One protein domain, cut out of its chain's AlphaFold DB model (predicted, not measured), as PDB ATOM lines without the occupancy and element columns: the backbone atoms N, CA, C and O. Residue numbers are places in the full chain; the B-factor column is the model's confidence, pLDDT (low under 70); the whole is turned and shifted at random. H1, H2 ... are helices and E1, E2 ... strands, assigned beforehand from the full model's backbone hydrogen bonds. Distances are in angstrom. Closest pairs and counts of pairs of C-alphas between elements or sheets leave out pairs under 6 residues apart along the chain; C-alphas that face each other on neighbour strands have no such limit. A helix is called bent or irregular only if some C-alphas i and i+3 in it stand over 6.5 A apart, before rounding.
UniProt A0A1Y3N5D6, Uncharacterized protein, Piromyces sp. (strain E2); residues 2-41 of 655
ATOM      1  N   TYR A   2     -28.405  22.147  19.745       55.12
ATOM      2  CA  TYR A   2     -29.756  21.543  19.745       55.12
ATOM      3  C   TYR A   2     -29.886  20.173  20.440       55.12
ATOM      4  O   TYR A   2     -30.757  20.019  21.289       55.12
ATOM      5  N   ILE A   3     -28.988  19.215  20.175       64.19
ATOM      6  CA  ILE A   3     -28.991  17.886  20.827       64.19
ATOM      7  C   ILE A   3     -28.956  17.995  22.365       64.19
ATOM      8  O   ILE A   3     -29.685  17.289  23.054       64.19
ATOM      9  N   PHE A   4     -28.163  18.922  22.907       67.81
ATOM     10  CA  PHE A   4     -28.038  19.150  24.349       67.81
ATOM     11  C   PHE A   4     -29.335  19.703  24.961       67.81
ATOM     12  O   PHE A   4     -29.735  19.277  26.039       67.81
ATOM     13  N   ILE A   5     -30.039  20.584  24.238       72.25
ATOM     14  CA  ILE A   5     -31.344  21.123  24.655       72.25
ATOM     15  C   ILE A   5     -32.394  20.005  24.708       72.25
ATOM     16  O   ILE A   5     -33.145  19.922  25.678       72.25
ATOM     17  N   TYR A   6     -32.419  19.110  23.714       71.31
ATOM     18  CA  TYR A   6     -33.319  17.951  23.731       71.31
ATOM     19  C   TYR A   6     -33.017  17.007  24.902       71.31
ATOM     20  O   TYR A   6     -33.939  16.642  25.626       71.31
ATOM     21  N   ILE A   7     -31.744  16.671  25.145       76.00
ATOM     22  CA  ILE A   7     -31.337  15.838  26.292       76.00
ATOM     23  C   ILE A   7     -31.773  16.481  27.616       76.00
ATOM     24  O   ILE A   7     -32.396  15.810  28.437       76.00
ATOM     25  N   ILE A   8     -31.534  17.783  27.807       81.62
ATOM     26  CA  ILE A   8     -31.993  18.512  28.999       81.62
ATOM     27  C   ILE A   8     -33.519  18.462  29.129       81.62
ATOM     28  O   ILE A   8     -34.022  18.210  30.223       81.62
ATOM     29  N   ARG A   9     -34.279  18.643  28.039       80.62
ATOM     30  CA  ARG A   9     -35.749  18.587  28.095       80.62
ATOM     31  C   ARG A   9     -36.260  17.201  28.497       80.62
ATOM     32  O   ARG A   9     -37.224  17.139  29.263       80.62
ATOM     33  N   TYR A  10     -35.615  16.128  28.029       76.62
ATOM     34  CA  TYR A  10     -35.895  14.757  28.468       76.62
ATOM     35  C   TYR A  10     -35.546  14.546  29.946       76.62
ATOM     36  O   TYR A  10     -36.374  14.009  30.677       76.62
ATOM     37  N   LEU A  11     -34.380  15.007  30.411       78.25
ATOM     38  CA  LEU A  11     -33.983  14.898  31.822       78.25
ATOM     39  C   LEU A  11     -34.936  15.664  32.752       78.25
ATOM     40  O   LEU A  11     -35.355  15.115  33.764       78.25
ATOM     41  N   ILE A  12     -35.339  16.888  32.394       82.25
ATOM     42  CA  ILE A  12     -36.321  17.674  33.160       82.25
ATOM     43  C   ILE A  12     -37.679  16.964  33.199       82.25
ATOM     44  O   ILE A  12     -38.280  16.876  34.267       82.25
ATOM     45  N   ASN A  13     -38.141  16.413  32.070       81.31
ATOM     46  CA  ASN A  13     -39.381  15.634  32.029       81.31
ATOM     47  C   ASN A  13     -39.308  14.443  33.007       81.31
ATOM     48  O   ASN A  13     -40.179  14.276  33.852       81.31
ATOM     49  N   ILE A  14     -38.220  13.667  32.948       74.88
ATOM     50  CA  ILE A  14     -38.016  12.460  33.764       74.88
ATOM     51  C   ILE A  14     -37.886  12.757  35.258       74.88
ATOM     52  O   ILE A  14     -38.462  12.034  36.066       74.88
ATOM     53  N   LEU A  15     -37.104  13.774  35.625       77.06
ATOM     54  CA  LEU A  15     -36.725  14.022  37.018       77.06
ATOM     55  C   LEU A  15     -37.707  14.939  37.759       77.06
ATOM     56  O   LEU A  15     -37.862  14.789  38.967       77.06
ATOM     57  N   ASN A  16     -38.353  15.877  37.052       77.88
ATOM     58  CA  ASN A  16     -39.136  16.950  37.675       77.88
ATOM     59  C   ASN A  16     -40.620  16.967  37.270       77.88
ATOM     60  O   ASN A  16     -41.442  17.426  38.061       77.88
ATOM     61  N   GLU A  17     -40.979  16.535  36.054       81.25
ATOM     62  CA  GLU A  17     -42.368  16.620  35.554       81.25
ATOM     63  C   GLU A  17     -43.139  15.299  35.710       81.25
ATOM     64  O   GLU A  17     -44.344  15.318  35.967       81.25
ATOM     65  N   ILE A  18     -42.464  14.151  35.593       77.44
ATOM     66  CA  ILE A  18     -43.062  12.834  35.823       77.44
ATOM     67  C   ILE A  18     -43.150  12.568  37.339       77.44
ATOM     68  O   ILE A  18     -42.122  12.543  38.019       77.44
ATOM     69  N   PRO A  19     -44.351  12.329  37.902       77.25
ATOM     70  CA  PRO A  19     -44.492  12.006  39.316       77.25
ATOM     71  C   PRO A  19     -43.883  10.633  39.621       77.25
ATOM     72  O   PRO A  19     -44.075   9.672  38.873       77.25
ATOM     73  N   PHE A  20     -43.193  10.527  40.758       75.06
ATOM     74  CA  PHE A  20     -42.569   9.278  41.193       75.06
ATOM     75  C   PHE A  20     -43.615   8.144  41.304       75.06
ATOM     76  O   PHE A  20     -44.617   8.312  42.009       75.06
ATOM     77  N   PRO A  21     -43.431   7.001  40.613       77.19
ATOM     78  CA  PRO A  21     -44.484   6.003  40.446       77.19
ATOM     79  C   PRO A  21     -44.729   5.230  41.751       77.19
ATOM     80  O   PRO A  21     -43.795   4.630  42.275       77.19
ATOM     81  N   PRO A  22     -45.972   5.159  42.267       76.81
ATOM     82  CA  PRO A  22     -46.285   4.347  43.441       76.81
ATOM     83  C   PRO A  22     -45.905   2.852  43.304       76.81
ATOM     84  O   PRO A  22     -46.113   2.275  42.228       76.81
ATOM     85  N   PRO A  23     -45.472   2.179  44.394       73.31
ATOM     86  CA  PRO A  23     -44.890   0.837  44.327       73.31
ATOM     87  C   PRO A  23     -45.857  -0.197  43.746       73.31
ATOM     88  O   PRO A  23     -46.956  -0.391  44.273       73.31
ATOM     89  N   GLY A  24     -45.435  -0.885  42.685       69.31
ATOM     90  CA  GLY A  24     -46.169  -1.979  42.052       69.31
ATOM     91  C   GLY A  24     -47.480  -1.593  41.364       69.31
ATOM     92  O   GLY A  24     -48.276  -2.483  41.076       69.31
ATOM     93  N   LYS A  25     -47.753  -0.296  41.147       68.56
ATOM     94  CA  LYS A  25     -49.020   0.170  40.547       68.56
ATOM     95  C   LYS A  25     -48.909   0.601  39.089       68.56
ATOM     96  O   LYS A  25     -49.862   0.399  38.340       68.56
ATOM     97  N   TYR A  26     -47.793   1.217  38.710       71.44
ATOM     98  CA  TYR A  26     -47.619   1.842  37.403       71.44
ATOM     99  C   TYR A  26     -46.249   1.523  36.817       71.44
ATOM    100  O   TYR A  26     -45.258   1.408  37.540       71.44
ATOM    101  N   GLU A  27     -46.216   1.446  35.493       73.94
ATOM    102  CA  GLU A  27     -45.004   1.428  34.692       73.94
ATOM    103  C   GLU A  27     -45.020   2.665  33.789       73.94
ATOM    104  O   GLU A  27     -45.992   2.930  33.078       73.94
ATOM    105  N   ILE A  28     -43.957   3.456  33.877       74.94
ATOM    106  CA  ILE A  28     -43.709   4.643  33.068       74.94
ATOM    107  C   ILE A  28     -42.979   4.179  31.813       74.94
ATOM    108  O   ILE A  28     -41.887   3.620  31.912       74.94
ATOM    109  N   SER A  29     -43.551   4.441  30.641       77.62
ATOM    110  CA  SER A  29     -42.902   4.183  29.355       77.62
ATOM    111  C   SER A  29     -42.390   5.482  28.737       77.62
ATOM    112  O   SER A  29     -43.149   6.442  28.605       77.62
ATOM    113  N   ILE A  30     -41.131   5.499  28.301       73.38
ATOM    114  CA  ILE A  30     -40.499   6.644  27.639       73.38
ATOM    115  C   ILE A  30     -39.955   6.194  26.292       73.38
ATOM    116  O   ILE A  30     -38.922   5.529  26.209       73.38
ATOM    117  N   SER A  31     -40.659   6.560  25.224       72.81
ATOM    118  CA  SER A  31     -40.227   6.291  23.855       72.81
ATOM    119  C   SER A  31     -39.254   7.360  23.365       72.81
ATOM    120  O   SER A  31     -39.595   8.532  23.215       72.81
ATOM    121  N   THR A  32     -38.034   6.917  23.082       68.88
ATOM    122  CA  THR A  32     -37.107   7.581  22.156       68.88
ATOM    123  C   THR A  32     -37.363   7.070  20.734       68.88
ATOM    124  O   THR A  32     -38.080   6.086  20.556       68.88
ATOM    125  N   SER A  33     -36.771   7.697  19.714       67.25
ATOM    126  CA  SER A  33     -36.990   7.338  18.300       67.25
ATOM    127  C   SER A  33     -36.653   5.886  17.938       67.25
ATOM    128  O   SER A  33     -37.177   5.378  16.952       67.25
ATOM    129  N   GLU A  34     -35.794   5.219  18.715       72.75
ATOM    130  CA  GLU A  34     -35.326   3.852  18.443       72.75
ATOM    131  C   GLU A  34     -35.714   2.836  19.528       72.75
ATOM    132  O   GLU A  34     -35.750   1.635  19.259       72.75
ATOM    133  N   LYS A  35     -35.976   3.283  20.766       70.31
ATOM    134  CA  LYS A  35     -36.246   2.405  21.918       70.31
ATOM    135  C   LYS A  35     -37.253   3.020  22.888       70.31
ATOM    136  O   LYS A  35     -37.142   4.193  23.246       70.31
ATOM    137  N   THR A  36     -38.170   2.199  23.391       74.69
ATOM    138  CA  THR A  36     -38.978   2.525  24.573       74.69
ATOM    139  C   THR A  36     -38.297   1.981  25.822       74.69
ATOM    140  O   THR A  36     -38.028   0.785  25.912       74.69
ATOM    141  N   LEU A  37     -38.015   2.868  26.773       70.12
ATOM    142  CA  LEU A  37     -37.554   2.529  28.115       70.12
ATOM    143  C   LEU A  37     -38.769   2.379  29.036       70.12
ATOM    144  O   LEU A  37     -39.729   3.136  28.901       70.12
ATOM    145  N   TYR A  38     -38.715   1.433  29.968       74.69
ATOM    146  CA  TYR A  38     -39.782   1.173  30.934       74.69
ATOM    147  C   TYR A  38     -39.225   1.266  32.353       74.69
ATOM    148  O   TYR A  38     -38.148   0.739  32.636       74.69
ATOM    149  N   PHE A  39     -39.957   1.938  33.240       71.31
ATOM    150  CA  PHE A  39     -39.566   2.159  34.631       71.31
ATOM    151  C   PHE A  39     -40.766   1.920  35.547       71.31
ATOM    152  O   PHE A  39     -41.809   2.547  35.385       71.31
ATOM    153  N   SER A  40     -40.622   1.060  36.547       74.38
ATOM    154  CA  SER A  40     -41.632   0.863  37.589       74.38
ATOM    155  C   SER A  40     -40.960   0.841  38.956       74.38
ATOM    156  O   SER A  40     -39.843   0.340  39.100       74.38
ATOM    157  N   GLN A  41     -41.627   1.379  39.979       73.06
ATOM    158  CA  GLN A  41     -41.210   1.096  41.349       73.06
ATOM    159  C   GLN A  41     -41.675  -0.330  41.693       73.06
ATOM    160  O   GLN A  41     -42.872  -0.606  41.556       73.06
TER     161      GLN A  41
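Overview. This is residues 2 to 41 of the 655 residues of an uncharacterized protein of Piromyces sp. (strain E2) (UniProt A0A1Y3N5D6). What shape does the backbone make? It is a flat, open U: a hairpin of two strands, E1 and E2, makes one limb, the helix H1 makes the other, and residues 18 to 26 make the bend that joins them. Which part sticks out? Residues 2 to 9 of H1 stand free. What are the figures? The printed part has 40 residues with one named helix and two named strands, in the order H1, E1, E2; the class is mixed, helices and strands, and the sheet, in the order E1 - E2, is antiparallel. The whole is loose, with a radius of gyration of the C-alphas of 11.5 A and spans of 36 by 23 by 9 A.

Along the chain. Where are the strands? E1 holds residues 27 to 31, 12.8 A from first to last C-alpha, and begins at C-alpha 27, at (-45.004, 1.428, 34.692). E2 holds residues 36 to 40, 13.4 A long, and ends at C-alpha 40, at (-41.632, 0.863, 37.589). Where is the helix? H1 holds residues 2 to 17, 20.8 A from first to last C-alpha, and begins at C-alpha 2, at (-29.756, 21.543, 19.745). Is it bent? H1 is neither bent nor irregular, but only just: C-alphas 14 and 17 are 6.3 A apart.

Arrangement. How do the two strands pair? E1 and E2 form a hairpin and are antiparallel, with 161 degrees between their N-to-C directions. Among the C-alphas that face each other are those of Glu 27 and Ser 40, 4.5 A apart, and those of Ser 31 and Thr 36, 4.0 A apart. Which backbone atoms tie them? N 28 and O 39 are within hydrogen-bond range at 2.8 A, and so are N 37 and O 30 at 2.9 A. How does the helix stand? H1 and E2 are apart, with no C-alpha of the one within 8 A of the other. In H1 every O i to N i+4 pair is within hydrogen-bond range.

Size, cuts and confidence. How large is it? The two C-alphas farthest apart are those of Tyr 2 and Gly 24, at 36.3 A. Is anything missing, and are the links long? The printed part has no cut from residue 2 to 41. The link from E1 to E2, four residues, is tight, and the link from H1 to E1, nine residues, is short. Where is the model less sure? The mean pLDDT of the printed part is 73.9, and residues 2 to 4, 24 to 25 and 32 to 33 are under 70.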